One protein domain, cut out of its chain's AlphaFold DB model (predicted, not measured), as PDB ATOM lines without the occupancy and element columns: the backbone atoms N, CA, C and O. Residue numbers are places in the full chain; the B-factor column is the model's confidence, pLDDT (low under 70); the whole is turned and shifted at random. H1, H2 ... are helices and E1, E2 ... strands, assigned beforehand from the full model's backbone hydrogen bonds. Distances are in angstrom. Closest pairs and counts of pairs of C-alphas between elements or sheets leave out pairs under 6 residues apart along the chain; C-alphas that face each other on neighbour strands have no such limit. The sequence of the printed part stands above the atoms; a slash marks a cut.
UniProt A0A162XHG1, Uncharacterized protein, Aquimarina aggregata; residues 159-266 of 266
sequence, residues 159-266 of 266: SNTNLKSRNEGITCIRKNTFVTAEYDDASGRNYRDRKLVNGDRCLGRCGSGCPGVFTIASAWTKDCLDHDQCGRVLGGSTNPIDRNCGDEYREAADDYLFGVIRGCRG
ATOM      1  N   SER A 159      -9.573 -56.022  35.789       43.59
ATOM      2  CA  SER A 159     -10.185 -57.297  35.400       43.59
ATOM      3  C   SER A 159     -10.103 -58.351  36.510       43.59
ATOM      4  O   SER A 159     -10.539 -59.483  36.308       43.59
ATOM      5  N   ASN A 160      -9.552 -58.006  37.681       41.22
ATOM      6  CA  ASN A 160      -9.323 -58.937  38.779       41.22
ATOM      7  C   ASN A 160      -9.919 -58.407  40.086       41.22
ATOM      8  O   ASN A 160      -9.454 -57.431  40.660       41.22
ATOM      9  N   THR A 161     -10.898 -59.140  40.606       45.00
ATOM     10  CA  THR A 161     -11.630 -58.922  41.867       45.00
ATOM     11  C   THR A 161     -10.784 -59.077  43.143       45.00
ATOM     12  O   THR A 161     -11.323 -59.194  44.243       45.00
ATOM     13  N   ASN A 162      -9.453 -59.095  43.028       44.22
ATOM     14  CA  ASN A 162      -8.557 -59.154  44.174       44.22
ATOM     15  C   ASN A 162      -8.250 -57.729  44.649       44.22
ATOM     16  O   ASN A 162      -7.403 -57.061  44.065       44.22
ATOM     17  N   LEU A 163      -8.917 -57.321  45.736       51.94
ATOM     18  CA  LEU A 163      -8.750 -56.074  46.512       51.94
ATOM     19  C   LEU A 163      -7.359 -55.949  47.180       51.94
ATOM     20  O   LEU A 163      -7.262 -55.788  48.393       51.94
ATOM     21  N   LYS A 164      -6.285 -56.226  46.439       42.34
ATOM     22  CA  LYS A 164      -4.898 -56.267  46.938       42.34
ATOM     23  C   LYS A 164      -3.969 -55.316  46.179       42.34
ATOM     24  O   LYS A 164      -2.754 -55.395  46.357       42.34
ATOM     25  N   SER A 165      -4.503 -54.535  45.244       54.59
ATOM     26  CA  SER A 165      -3.732 -53.518  44.524       54.59
ATOM     27  C   SER A 165      -3.888 -52.201  45.271       54.59
ATOM     28  O   SER A 165      -4.928 -51.992  45.860       54.59
ATOM     29  N   ARG A 166      -2.887 -51.319  45.260       61.75
ATOM     30  CA  ARG A 166      -3.009 -49.998  45.909       61.75
ATOM     31  C   ARG A 166      -4.033 -49.096  45.225       61.75
ATOM     32  O   ARG A 166      -4.796 -48.435  45.893       61.75
ATOM     33  N   ASN A 167      -4.051 -49.162  43.897       71.38
ATOM     34  CA  ASN A 167      -5.122 -48.637  43.070       71.38
ATOM     35  C   ASN A 167      -5.890 -49.836  42.515       71.38
ATOM     36  O   ASN A 167      -5.350 -50.603  41.701       71.38
ATOM     37  N   GLU A 168      -7.121 -50.041  42.968       76.38
ATOM     38  CA  GLU A 168      -7.992 -51.095  42.445       76.38
ATOM     39  C   GLU A 168      -8.834 -50.633  41.246       76.38
ATOM     40  O   GLU A 168      -9.630 -51.410  40.702       76.38
ATOM     41  N   GLY A 169      -8.638 -49.388  40.805       85.75
ATOM     42  CA  GLY A 169      -9.586 -48.649  39.986       85.75
ATOM     43  C   GLY A 169     -10.936 -48.540  40.687       85.75
ATOM     44  O   GLY A 169     -11.101 -48.943  41.838       85.75
ATOM     45  N   ILE A 170     -11.950 -48.118  39.937       89.69
ATOM     46  CA  ILE A 170     -13.296 -47.953  40.494       89.69
ATOM     47  C   ILE A 170     -13.879 -49.285  40.964       89.69
ATOM     48  O   ILE A 170     -14.451 -50.062  40.189       89.69
ATOM     49  N   THR A 171     -13.762 -49.500  42.271       91.88
ATOM     50  CA  THR A 171     -14.135 -50.722  42.970       91.88
ATOM     51  C   THR A 171     -15.185 -50.401  44.018       91.88
ATOM     52  O   THR A 171     -14.896 -49.808  45.057       91.88
ATOM     53  N   CYS A 172     -16.428 -50.811  43.756       92.00
ATOM     54  CA  CYS A 172     -17.543 -50.535  44.651       92.00
ATOM     55  C   CYS A 172     -17.421 -51.317  45.967       92.00
ATOM     56  O   CYS A 172     -17.268 -52.541  45.970       92.00
ATOM     57  N   ILE A 173     -17.611 -50.625  47.085       92.81
ATOM     58  CA  ILE A 173     -17.714 -51.224  48.419       92.81
ATOM     59  C   ILE A 173     -19.102 -50.965  48.998       92.81
ATOM     60  O   ILE A 173     -19.794 -50.032  48.594       92.81
ATOM     61  N   ARG A 174     -19.536 -51.815  49.934       91.94
ATOM     62  CA  ARG A 174     -20.894 -51.756  50.491       91.94
ATOM     63  C   ARG A 174     -20.936 -51.063  51.846       91.94
ATOM     64  O   ARG A 174     -20.117 -51.357  52.718       91.94
ATOM     65  N   LYS A 175     -21.932 -50.205  52.055       91.12
ATOM     66  CA  LYS A 175     -22.210 -49.566  53.348       91.12
ATOM     67  C   LYS A 175     -22.489 -50.615  54.414       91.12
ATOM     68  O   LYS A 175     -23.034 -51.681  54.131       91.12
ATOM     69  N   ASN A 176     -22.136 -50.285  55.654       91.50
ATOM     70  CA  ASN A 176     -22.331 -51.144  56.822       91.50
ATOM     71  C   ASN A 176     -21.606 -52.499  56.720       91.50
ATOM     72  O   ASN A 176     -21.970 -53.458  57.398       91.50
ATOM     73  N   THR A 177     -20.569 -52.583  55.884       94.19
ATOM     74  CA  THR A 177     -19.662 -53.733  55.824       94.19
ATOM     75  C   THR A 177     -18.270 -53.329  56.291       94.19
ATOM     76  O   THR A 177     -17.924 -52.148  56.297       94.19
ATOM     77  N   PHE A 178     -17.471 -54.305  56.718       95.06
ATOM     78  CA  PHE A 178     -16.073 -54.061  57.050       95.06
ATOM     79  C   PHE A 178     -15.194 -54.316  55.832       95.06
ATOM     80  O   PHE A 178     -15.134 -55.449  55.355       95.06
ATOM     81  N   VAL A 179     -14.468 -53.290  55.406       94.88
ATOM     82  CA  VAL A 179     -13.479 -53.354  54.326       94.88
ATOM     83  C   VAL A 179     -12.123 -52.944  54.892       94.88
ATOM     84  O   VAL A 179     -12.044 -52.142  55.822       94.88
ATOM     85  N   THR A 180     -11.052 -53.555  54.397       95.06
ATOM     86  CA  THR A 180      -9.685 -53.170  54.763       95.06
ATOM     87  C   THR A 180      -9.290 -51.961  53.933       95.06
ATOM     88  O   THR A 180      -9.262 -52.081  52.715       95.06
ATOM     89  N   ALA A 181      -9.000 -50.840  54.586       94.25
ATOM     90  CA  ALA A 181      -8.326 -49.709  53.971       94.25
ATOM     91  C   ALA A 181      -6.826 -50.018  53.850       94.25
ATOM     92  O   ALA A 181      -6.241 -50.536  54.808       94.25
ATOM     93  N   GLU A 182      -6.222 -49.711  52.710       93.19
ATOM     94  CA  GLU A 182      -4.807 -49.914  52.401       93.19
ATOM     95  C   GLU A 182      -4.206 -48.603  51.904       93.19
ATOM     96  O   GLU A 182      -4.671 -48.053  50.920       93.19
ATOM     97  N   TYR A 183      -3.198 -48.095  52.603       92.50
ATOM     98  CA  TYR A 183      -2.551 -46.819  52.292       92.50
ATOM     99  C   TYR A 183      -1.097 -46.853  52.762       92.50
ATOM    100  O   TYR A 183      -0.726 -47.755  53.525       92.50
ATOM    101  N   ASP A 184      -0.252 -45.917  52.342       89.81
ATOM    102  CA  ASP A 184       1.103 -45.800  52.884       89.81
ATOM    103  C   ASP A 184       1.455 -44.410  53.426       89.81
ATOM    104  O   ASP A 184       0.608 -43.525  53.531       89.81
ATOM    105  N   ASP A 185       2.673 -44.288  53.960       89.69
ATOM    106  CA  ASP A 185       3.265 -43.008  54.342       89.69
ATOM    107  C   ASP A 185       4.386 -42.604  53.374       89.69
ATOM    108  O   ASP A 185       4.863 -43.393  52.555       89.69
ATOM    109  N   ALA A 186       4.902 -41.381  53.525       86.25
ATOM    110  CA  ALA A 186       6.003 -40.868  52.704       86.25
ATOM    111  C   ALA A 186       7.273 -41.753  52.700       86.25
ATOM    112  O   ALA A 186       8.089 -41.640  51.784       86.25
ATOM    113  N   SER A 187       7.463 -42.622  53.703       87.56
ATOM    114  CA  SER A 187       8.584 -43.571  53.775       87.56
ATOM    115  C   SER A 187       8.309 -44.896  53.048       87.56
ATOM    116  O   SER A 187       9.195 -45.746  52.950       87.56
ATOM    117  N   GLY A 188       7.097 -45.069  52.517       85.38
ATOM    118  CA  GLY A 188       6.617 -46.279  51.863       85.38
ATOM    119  C   GLY A 188       6.170 -47.367  52.833       85.38
ATOM    120  O   GLY A 188       6.066 -48.534  52.439       85.38
ATOM    121  N   ARG A 189       5.934 -47.029  54.108       89.81
ATOM    122  CA  ARG A 189       5.387 -47.979  55.076       89.81
ATOM    123  C   ARG A 189       3.903 -48.166  54.799       89.81
ATOM    124  O   ARG A 189       3.134 -47.225  54.915       89.81
ATOM    125  N   ASN A 190       3.509 -49.401  54.512       92.12
ATOM    126  CA  ASN A 190       2.110 -49.737  54.270       92.12
ATOM    127  C   ASN A 190       1.335 -49.896  55.585       92.12
ATOM    128  O   ASN A 190       1.810 -50.532  56.532       92.12
ATOM    129  N   TYR A 191       0.109 -49.394  55.585       93.25
ATOM    130  CA  TYR A 191      -0.881 -49.498  56.642       93.25
ATOM    131  C   TYR A 191      -2.082 -50.289  56.129       93.25
ATOM    132  O   TYR A 191      -2.440 -50.220  54.954       93.25
ATOM    133  N   ARG A 192      -2.688 -51.088  57.012       94.88
ATOM    134  CA  ARG A 192      -3.881 -51.879  56.695       94.88
ATOM    135  C   ARG A 192      -4.839 -51.836  57.869       94.88
ATOM    136  O   ARG A 192      -4.582 -52.455  58.899       94.88
ATOM    137  N   ASP A 193      -5.956 -51.147  57.686       93.69
ATOM    138  CA  ASP A 193      -6.939 -50.925  58.740       93.69
ATOM    139  C   ASP A 193      -8.302 -51.473  58.341       93.69
ATOM    140  O   ASP A 193      -8.911 -51.032  57.371       93.69
ATOM    141  N   ARG A 194      -8.851 -52.395  59.133       95.38
ATOM    142  CA  ARG A 194     -10.227 -52.851  58.918       95.38
ATOM    143  C   ARG A 194     -11.207 -51.786  59.411       95.38
ATOM    144  O   ARG A 194     -11.252 -51.495  60.606       95.38
ATOM    145  N   LYS A 195     -12.011 -51.224  58.506       94.75
ATOM    146  CA  LYS A 195     -12.935 -50.119  58.790       94.75
ATOM    147  C   LYS A 195     -14.365 -50.449  58.408       94.75
ATOM    148  O   LYS A 195     -14.621 -51.119  57.412       94.75
ATOM    149  N   LEU A 196     -15.296 -49.966  59.228       94.38
ATOM    150  CA  LEU A 196     -16.717 -49.994  58.917       94.38
ATOM    151  C   LEU A 196     -17.005 -48.921  57.860       94.38
ATOM    152  O   LEU A 196     -16.910 -47.724  58.140       94.38
ATOM    153  N   VAL A 197     -17.359 -49.357  56.655       91.81
ATOM    154  CA  VAL A 197     -17.785 -48.482  55.558       91.81
ATOM    155  C   VAL A 197     -19.060 -47.763  55.970       91.81
ATOM    156  O   VAL A 197     -19.986 -48.391  56.489       91.81
ATOM    157  N   ASN A 198     -19.120 -46.454  55.723       86.62
ATOM    158  CA  ASN A 198     -20.212 -45.596  56.186       86.62
ATOM    159  C   ASN A 198     -20.389 -45.569  57.718       86.62
ATOM    160  O   ASN A 198     -21.444 -45.185  58.212       86.62
ATOM    161  N   GLY A 199     -19.355 -45.961  58.470       79.94
ATOM    162  CA  GLY A 199     -19.258 -45.691  59.902       79.94
ATOM    163  C   GLY A 199     -18.956 -44.212  60.161       79.94
ATOM    164  O   GLY A 199     -19.514 -43.320  59.517       79.94
ATOM    165  N   ASP A 200     -18.024 -43.932  61.070       74.62
ATOM    166  CA  ASP A 200     -17.691 -42.562  61.473       74.62
ATOM    167  C   ASP A 200     -17.412 -41.640  60.280       74.62
ATOM    168  O   ASP A 200     -16.460 -41.838  59.514       74.62
ATOM    169  N   ARG A 201     -18.235 -40.591  60.153       78.12
ATOM    170  CA  ARG A 201     -18.133 -39.536  59.131       78.12
ATOM    171  C   ARG A 201     -18.153 -40.052  57.681       78.12
ATOM    172  O   ARG A 201     -17.543 -39.433  56.817       78.12
ATOM    173  N   CYS A 202     -18.863 -41.149  57.410       85.31
ATOM    174  CA  CYS A 202     -19.082 -41.687  56.060       85.31
ATOM    175  C   CYS A 202     -17.830 -42.141  55.308       85.31
ATOM    176  O   CYS A 202     -17.684 -41.884  54.118       85.31
ATOM    177  N   LEU A 203     -16.974 -42.884  56.017       90.50
ATOM    178  CA  LEU A 203     -15.812 -43.567  55.443       90.50
ATOM    179  C   LEU A 203     -16.136 -44.294  54.136       90.50
ATOM    180  O   LEU A 203     -17.071 -45.105  54.090       90.50
ATOM    181  N   GLY A 204     -15.313 -44.036  53.122       91.56
ATOM    182  CA  GLY A 204     -15.394 -44.676  51.814       91.56
ATOM    183  C   GLY A 204     -16.353 -44.002  50.848       91.56
ATOM    184  O   GLY A 204     -16.495 -44.478  49.727       91.56
ATOM    185  N   ARG A 205     -17.016 -42.911  51.253       91.69
ATOM    186  CA  ARG A 205     -17.848 -42.112  50.354       91.69
ATOM    187  C   ARG A 205     -16.955 -41.203  49.511       91.69
ATOM    188  O   ARG A 205     -16.263 -40.336  50.038       91.69
ATOM    189  N   CYS A 206     -17.055 -41.316  48.194       89.50
ATOM    190  CA  CYS A 206     -16.460 -40.354  47.277       89.50
ATOM    191  C   CYS A 206     -17.278 -39.069  47.277       89.50
ATOM    192  O   CYS A 206     -18.331 -38.977  46.633       89.50
ATOM    193  N   GLY A 207     -16.798 -38.092  48.037       79.56
ATOM    194  CA  GLY A 207     -17.460 -36.813  48.262       79.56
ATOM    195  C   GLY A 207     -17.603 -36.465  49.743       79.56
ATOM    196  O   GLY A 207     -17.296 -37.293  50.588       79.56
ATOM    197  N   SER A 208     -18.031 -35.242  50.078       67.50
ATOM    198  CA  SER A 208     -18.435 -34.704  51.396       67.50
ATOM    199  C   SER A 208     -18.738 -35.766  52.463       67.50
ATOM    200  O   SER A 208     -19.491 -36.716  52.257       67.50
ATOM    201  N   GLY A 209     -18.110 -35.623  53.632       62.78
ATOM    202  CA  GLY A 209     -18.417 -36.482  54.779       62.78
ATOM    203  C   GLY A 209     -19.867 -36.300  55.239       62.78
ATOM    204  O   GLY A 209     -20.548 -35.381  54.794       62.78
ATOM    205  N   CYS A 210     -20.350 -37.161  56.132       65.62
ATOM    206  CA  CYS A 210     -21.731 -37.052  56.603       65.62
ATOM    207  C   CYS A 210     -21.946 -36.013  57.713       65.62
ATOM    208  O   CYS A 210     -21.090 -35.914  58.597       65.62
ATOM    209  N   PRO A 211     -23.116 -35.336  57.731       56.00
ATOM    210  CA  PRO A 211     -24.185 -35.385  56.718       56.00
ATOM    211  C   PRO A 211     -23.727 -34.694  55.422       56.00
ATOM    212  O   PRO A 211     -23.254 -33.564  55.458       56.00
ATOM    213  N   GLY A 212     -23.781 -35.417  54.299       56.97
ATOM    214  CA  GLY A 212     -23.268 -34.931  53.019       56.97
ATOM    215  C   GLY A 212     -24.027 -33.684  52.594       56.97
ATOM    216  O   GLY A 212     -25.251 -33.659  52.659       56.97
ATOM    217  N   VAL A 213     -23.281 -32.663  52.193       53.31
ATOM    218  CA  VAL A 213     -23.817 -31.341  51.858       53.31
ATOM    219  C   VAL A 213     -24.455 -31.344  50.456       53.31
ATOM    220  O   VAL A 213     -25.436 -30.655  50.207       53.31
ATOM    221  N   PHE A 214     -23.965 -32.194  49.547       60.03
ATOM    222  CA  PHE A 214     -24.555 -32.359  48.215       60.03
ATOM    223  C   PHE A 214     -25.638 -33.438  48.224       60.03
ATOM    224  O   PHE A 214     -25.409 -34.561  48.682       60.03
ATOM    225  N   THR A 215     -26.788 -33.129  47.625       55.47
ATOM    226  CA  THR A 215     -27.917 -34.058  47.458       55.47
ATOM    227  C   THR A 215     -27.734 -35.026  46.283       55.47
ATOM    228  O   THR A 215     -28.656 -35.771  45.957       55.47
ATOM    229  N   ILE A 216     -26.560 -35.048  45.643       65.44
ATOM    230  CA  ILE A 216     -26.296 -35.921  44.497       65.44
ATOM    231  C   ILE A 216     -25.948 -37.349  44.913       65.44
ATOM    232  O   ILE A 216     -25.346 -37.601  45.965       65.44
ATOM    233  N   ALA A 217     -26.277 -38.295  44.030       70.25
ATOM    234  CA  ALA A 217     -25.844 -39.680  44.150       70.25
ATOM    235  C   ALA A 217     -24.334 -39.742  44.419       70.25
ATOM    236  O   ALA A 217     -23.535 -39.068  43.774       70.25
ATOM    237  N   SER A 218     -23.951 -40.531  45.418       78.75
ATOM    238  CA  SER A 218     -22.563 -40.659  45.862       78.75
ATOM    239  C   SER A 218     -22.114 -42.096  45.709       78.75
ATOM    240  O   SER A 218     -22.895 -43.022  45.942       78.75
ATOM    241  N   ALA A 219     -20.850 -42.272  45.349       89.62
ATOM    242  CA  ALA A 219     -20.237 -43.581  45.268       89.62
ATOM    243  C   ALA A 219     -19.595 -43.957  46.600       89.62
ATOM    244  O   ALA A 219     -19.038 -43.104  47.290       89.62
ATOM    245  N   TRP A 220     -19.668 -45.244  46.937       92.50
ATOM    246  CA  TRP A 220     -18.802 -45.843  47.942       92.50
ATOM    247  C   TRP A 220     -17.808 -46.742  47.235       92.50
ATOM    248  O   TRP A 220     -18.208 -47.730  46.608       92.50
ATOM    249  N   THR A 221     -16.532 -46.393  47.325       93.94
ATOM    250  CA  THR A 221     -15.462 -47.104  46.628       93.94
ATOM    251  C   THR A 221     -14.252 -47.322  47.522       93.94
ATOM    252  O   THR A 221     -14.124 -46.724  48.595       93.94
ATOM    253  N   LYS A 222     -13.397 -48.243  47.084       93.88
ATOM    254  CA  LYS A 222     -12.192 -48.647  47.794       93.88
ATOM    255  C   LYS A 222     -11.163 -47.507  47.879       93.88
ATOM    256  O   LYS A 222     -10.823 -47.149  49.002       93.88
ATOM    257  N   ASP A 223     -10.813 -46.841  46.778       93.69
ATOM    258  CA  ASP A 223      -9.801 -45.769  46.795       93.69
ATOM    259  C   ASP A 223     -10.261 -44.568  47.654       93.69
ATOM    260  O   ASP A 223      -9.486 -43.973  48.404       93.69
ATOM    261  N   CYS A 224     -11.565 -44.254  47.663       93.62
ATOM    262  CA  CYS A 224     -12.116 -43.243  48.574       93.62
ATOM    263  C   CYS A 224     -12.028 -43.656  50.057       93.62
ATOM    264  O   CYS A 224     -11.862 -42.795  50.923       93.62
ATOM    265  N   LEU A 225     -12.131 -44.953  50.377       94.38
ATOM    266  CA  LEU A 225     -11.960 -45.461  51.745       94.38
ATOM    267  C   LEU A 225     -10.503 -45.356  52.194       94.38
ATOM    268  O   LEU A 225     -10.253 -44.957  53.336       94.38
ATOM    269  N   ASP A 226      -9.575 -45.707  51.310       93.94
ATOM    270  CA  ASP A 226      -8.139 -45.630  51.563       93.94
ATOM    271  C   ASP A 226      -7.717 -44.189  51.808       93.94
ATOM    272  O   ASP A 226      -7.140 -43.887  52.853       93.94
ATOM    273  N   HIS A 227      -8.128 -43.278  50.923       92.50
ATOM    274  CA  HIS A 227      -7.878 -41.852  51.071       92.50
ATOM    275  C   HIS A 227      -8.436 -41.296  52.389       92.50
ATOM    276  O   HIS A 227      -7.709 -40.647  53.152       92.50
ATOM    277  N   ASP A 228      -9.711 -41.567  52.695       92.94
ATOM    278  CA  ASP A 228     -10.335 -41.074  53.923       92.94
ATOM    279  C   ASP A 228      -9.603 -41.584  55.175       92.94
ATOM    280  O   ASP A 228      -9.442 -40.845  56.152       92.94
ATOM    281  N   GLN A 229      -9.198 -42.859  55.185       93.62
ATOM    282  CA  GLN A 229      -8.531 -43.462  56.335       93.62
ATOM    283  C   GLN A 229      -7.077 -42.997  56.455       93.62
ATOM    284  O   GLN A 229      -6.648 -42.689  57.571       93.62
ATOM    285  N   CYS A 230      -6.362 -42.867  55.338       93.12
ATOM    286  CA  CYS A 230      -5.024 -42.295  55.297       93.12
ATOM    287  C   CYS A 230      -5.032 -40.880  55.877       93.12
ATOM    288  O   CYS A 230      -4.310 -40.588  56.833       93.12
ATOM    289  N   GLY A 231      -5.931 -40.014  55.392       90.69
ATOM    290  CA  GLY A 231      -6.051 -38.636  55.872       90.69
ATOM    291  C   GLY A 231      -6.313 -38.537  57.379       90.69
ATOM    292  O   GLY A 231      -5.808 -37.629  58.037       90.69
ATOM    293  N   ARG A 232      -7.048 -39.497  57.958       90.25
ATOM    294  CA  ARG A 232      -7.322 -39.556  59.407       90.25
ATOM    295  C   ARG A 232      -6.127 -39.987  60.247       90.25
ATOM    296  O   ARG A 232      -6.058 -39.598  61.410       90.25
ATOM    297  N   VAL A 233      -5.244 -40.822  59.703       92.19
ATOM    298  CA  VAL A 233      -4.108 -41.392  60.445       92.19
ATOM    299  C   VAL A 233      -2.839 -40.574  60.243       92.19
ATOM    300  O   VAL A 233      -2.107 -40.356  61.206       92.19
ATOM    301  N   LEU A 234      -2.599 -40.091  59.024       90.62
ATOM    302  CA  LEU A 234      -1.350 -39.438  58.623       90.62
ATOM    303  C   LEU A 234      -1.498 -37.934  58.341       90.62
ATOM    304  O   LEU A 234      -0.498 -37.248  58.148       90.62
ATOM    305  N   GLY A 235      -2.724 -37.395  58.356       85.19
ATOM    306  CA  GLY A 235      -2.979 -35.953  58.237       85.19
ATOM    307  C   GLY A 235      -3.093 -35.416  56.805       85.19
ATOM    308  O   GLY A 235      -3.218 -34.204  56.628       85.19
ATOM    309  N   GLY A 236      -3.103 -36.288  55.795       81.31
ATOM    310  CA  GLY A 236      -3.173 -35.890  54.388       81.31
ATOM    311  C   GLY A 236      -1.826 -35.420  53.822       81.31
ATOM    312  O   GLY A 236      -0.866 -35.199  54.560       81.31
ATOM    313  N   SER A 237      -1.764 -35.217  52.503       81.19
ATOM    314  CA  SER A 237      -0.560 -34.738  51.812       81.19
ATOM    315  C   SER A 237      -0.812 -33.606  50.830       81.19
ATOM    316  O   SER A 237      -1.814 -33.548  50.121       81.19
ATOM    317  N   THR A 238       0.178 -32.724  50.730       83.38
ATOM    318  CA  THR A 238       0.199 -31.620  49.772       83.38
ATOM    319  C   THR A 238       0.637 -32.008  48.358       83.38
ATOM    320  O   THR A 238       0.511 -31.192  47.441       83.38
ATOM    321  N   ASN A 239       1.211 -33.197  48.163       79.44
ATOM    322  CA  ASN A 239       1.793 -33.617  46.893       79.44
ATOM    323  C   ASN A 239       1.035 -34.827  46.308       79.44
ATOM    324  O   ASN A 239       1.119 -35.906  46.882       79.44
ATOM    325  N   PRO A 240       0.400 -34.702  45.125       76.25
ATOM    326  CA  PRO A 240      -0.394 -35.769  44.489       76.25
ATOM    327  C   PRO A 240       0.317 -37.092  44.195       76.25
ATOM    328  O   PRO A 240      -0.309 -38.037  43.722       76.25
ATOM    329  N   ILE A 241       1.642 -37.113  44.289       78.81
ATOM    330  CA  ILE A 241       2.470 -38.264  43.916       78.81
ATOM    331  C   ILE A 241       3.271 -38.754  45.125       78.81
ATOM    332  O   ILE A 241       3.952 -39.774  45.032       78.81
ATOM    333  N   ASP A 242       3.236 -38.030  46.248       81.38
ATOM    334  CA  ASP A 242       3.804 -38.599  47.459       81.38
ATOM    335  C   ASP A 242       2.873 -39.655  48.029       81.38
ATOM    336  O   ASP A 242       1.674 -39.643  47.788       81.38
ATOM    337  N   ARG A 243       3.494 -40.539  48.792       81.69
ATOM    338  CA  ARG A 243       2.887 -41.688  49.444       81.69
ATOM    339  C   ARG A 243       2.206 -41.343  50.765       81.69
ATOM    340  O   ARG A 243       2.029 -42.213  51.587       81.69
ATOM    341  N   ASN A 244       1.998 -40.067  51.094       86.38
ATOM    342  CA  ASN A 244       1.440 -39.669  52.388       86.38
ATOM    343  C   ASN A 244      -0.008 -39.199  52.235       86.38
ATOM    344  O   ASN A 244      -0.337 -38.101  52.681       86.38
ATOM    345  N   CYS A 245      -0.876 -40.015  51.623       89.12
ATOM    346  CA  CYS A 245      -2.280 -39.708  51.291       89.12
ATOM    347  C   CYS A 245      -2.494 -38.885  50.018       89.12
ATOM    348  O   CYS A 245      -3.641 -38.574  49.673       89.12
ATOM    349  N   GLY A 246      -1.416 -38.445  49.371       88.38
ATOM    350  CA  GLY A 246      -1.470 -37.594  48.189       88.38
ATOM    351  C   GLY A 246      -1.734 -38.416  46.938       88.38
ATOM    352  O   GLY A 246      -2.571 -38.044  46.114       88.38
ATOM    353  N   ASP A 247      -1.073 -39.562  46.845       88.94
ATOM    354  CA  ASP A 247      -1.372 -40.612  45.894       88.94
ATOM    355  C   ASP A 247      -2.750 -41.225  46.141       88.94
ATOM    356  O   ASP A 247      -3.502 -41.271  45.176       88.94
ATOM    357  N   GLU A 248      -3.175 -41.542  47.373       92.00
ATOM    358  CA  GLU A 248      -4.550 -42.041  47.586       92.00
ATOM    359  C   GLU A 248      -5.617 -41.001  47.183       92.00
ATOM    360  O   GLU A 248      -6.648 -41.343  46.604       92.00
ATOM    361  N   TYR A 249      -5.383 -39.700  47.424       92.81
ATOM    362  CA  TYR A 249      -6.282 -38.636  46.936       92.81
ATOM    363  C   TYR A 249      -6.347 -38.591  45.403       92.81
ATOM    364  O   TYR A 249      -7.400 -38.332  44.813       92.81
ATOM    365  N   ARG A 250      -5.204 -38.801  44.745       91.81
ATOM    366  CA  ARG A 250      -5.108 -38.869  43.288       91.81
ATOM    367  C   ARG A 250      -5.787 -40.123  42.742       91.81
ATOM    368  O   ARG A 250      -6.436 -40.028  41.704       91.81
ATOM    369  N   GLU A 251      -5.585 -41.266  43.382       91.62
ATOM    370  CA  GLU A 251      -6.150 -42.553  42.986       91.62
ATOM    371  C   GLU A 251      -7.670 -42.485  43.058       91.62
ATOM    372  O   GLU A 251      -8.304 -42.759  42.056       91.62
ATOM    373  N   ALA A 252      -8.237 -41.903  44.118       93.44
ATOM    374  CA  ALA A 252      -9.677 -41.694  44.238       93.44
ATOM    375  C   ALA A 252     -10.299 -40.739  43.189       93.44
ATOM    376  O   ALA A 252     -11.518 -40.582  43.154       93.44
ATOM    377  N   ALA A 253      -9.525 -40.038  42.353       94.00
ATOM    378  CA  ALA A 253     -10.073 -39.015  41.458       94.00
ATOM    379  C   ALA A 253     -11.058 -39.572  40.410       94.00
ATOM    380  O   ALA A 253     -12.060 -38.921  40.093       94.00
ATOM    381  N   ASP A 254     -10.790 -40.762  39.873       93.44
ATOM    382  CA  ASP A 254     -11.678 -41.449  38.931       93.44
ATOM    383  C   ASP A 254     -12.951 -41.956  39.634       93.44
ATOM    384  O   ASP A 254     -14.048 -41.831  39.087       93.44
ATOM    385  N   ASP A 255     -12.844 -42.397  40.885       93.38
ATOM    386  CA  ASP A 255     -13.966 -42.823  41.721       93.38
ATOM    387  C   ASP A 255     -14.967 -41.700  42.003       93.38
ATOM    388  O   ASP A 255     -16.184 -41.935  42.033       93.38
ATOM    389  N   TYR A 256     -14.486 -40.458  42.146       91.00
ATOM    390  CA  TYR A 256     -15.370 -39.302  42.284       91.00
ATOM    391  C   TYR A 256     -16.271 -39.162  41.059       91.00
ATOM    392  O   TYR A 256     -17.481 -39.044  41.220       91.00
ATOM    393  N   LEU A 257     -15.734 -39.196  39.843       91.19
ATOM    394  CA  LEU A 257     -16.522 -38.943  38.634       91.19
ATOM    395  C   LEU A 257     -17.267 -40.178  38.127       91.19
ATOM    396  O   LEU A 257     -18.427 -40.075  37.728       91.19
ATOM    397  N   PHE A 258     -16.633 -41.342  38.143       93.00
ATOM    398  CA  PHE A 258     -17.124 -42.525  37.442       93.00
ATOM    399  C   PHE A 258     -17.738 -43.573  38.378       93.00
ATOM    400  O   PHE A 258     -18.493 -44.423  37.911       93.00
ATOM    401  N   GLY A 259     -17.509 -43.494  39.696       91.25
ATOM    402  CA  GLY A 259     -18.065 -44.438  40.675       91.25
ATOM    403  C   GLY A 259     -19.587 -44.568  40.607       91.25
ATOM    404  O   GLY A 259     -20.124 -45.675  40.560       91.25
ATOM    405  N   VAL A 260     -20.298 -43.441  40.538       88.12
ATOM    406  CA  VAL A 260     -21.770 -43.429  40.447       88.12
ATOM    407  C   VAL A 260     -22.241 -43.994  39.108       88.12
ATOM    408  O   VAL A 260     -23.194 -44.771  39.077       88.12
ATOM    409  N   ILE A 261     -21.549 -43.651  38.017       88.12
ATOM    410  CA  ILE A 261     -21.863 -44.111  36.655       88.12
ATOM    411  C   ILE A 261     -21.675 -45.627  36.542       88.12
ATOM    412  O   ILE A 261     -22.501 -46.310  35.943       88.12
ATOM    413  N   ARG A 262     -20.653 -46.176  37.207       88.12
ATOM    414  CA  ARG A 262     -20.452 -47.625  37.351       88.12
ATOM    415  C   ARG A 262     -21.425 -48.298  38.327       88.12
ATOM    416  O   ARG A 262     -21.364 -49.511  38.513       88.12
ATOM    417  N   GLY A 263     -22.335 -47.547  38.945       87.94
ATOM    418  CA  GLY A 263     -23.370 -48.079  39.829       87.94
ATOM    419  C   GLY A 263     -22.919 -48.320  41.271       87.94
ATOM    420  O   GLY A 263     -23.634 -48.986  42.024       87.94
ATOM    421  N   CYS A 264     -21.778 -47.772  41.701       89.69
ATOM    422  CA  CYS A 264     -21.389 -47.812  43.106       89.69
ATOM    423  C   CYS A 264     -22.347 -46.929  43.919       89.69
ATOM    424  O   CYS A 264     -22.349 -45.711  43.784       89.69
ATOM    425  N   ARG A 265     -23.184 -47.546  44.759       82.06
ATOM    426  CA  ARG A 265     -24.192 -46.851  45.594       82.06
ATOM    427  C   ARG A 265     -24.000 -47.058  47.097       82.06
ATOM    428  O   ARG A 265     -24.598 -46.333  47.902       82.06
ATOM    429  N   GLY A 266     -23.147 -48.022  47.453       65.50
ATOM    430  CA  GLY A 266     -22.938 -48.467  48.823       65.50
ATOM    431  C   GLY A 266     -24.061 -49.352  49.345       65.50
ATOM    432  O   GLY A 266     -25.243 -48.967  49.218       65.50
TER     433      GLY A 266
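This is residues 159 to 266 of the 266 residues of an uncharacterized protein of Aquimarina aggregata (UniProt A0A162XHG1). What shape? There is little regular structure: helix H1 is the core, with antiparallel hairpin E1 E2 packed on it through E1 and H2 on another side. What composition? The printed part has 108 residues, of which the named elements, in order E1 E2 H1 H2 H3, hold only 39; the class is mixed, helices and strands, and the whole is compact, with radius of gyration of the C-alphas 12.6 A and spans 37 by 32 by 23 A.

Which strands? E1, residues 178 to 184, begins at (-16.073, -54.061, 57.050) and runs 19.5 A; E2 is residues 190 to 196. Which helices? H1 is residues 222 to 234, 17.9 A; H2 is 246 to 251; H3, 253 to 258, ends at (-17.124, -42.525, 37.442).

How do strands pair? N 181 and O 193 are within hydrogen-bond range, 2.8 A. What meets H1? Its closest C-alphas to E1 are Asp 226 and Ala 181, 4.7 A; it touches H2, closest C-alphas His 227 and Glu 248, 4.8 A. H1 and H2 have every O i to N i+4 pair within range, H3 1 of 2.

Which links are long? E2 to H1 and H1 to H2 are. Where is pLDDT under 70? It is at residues 159 to 166, 208 to 216 and 266.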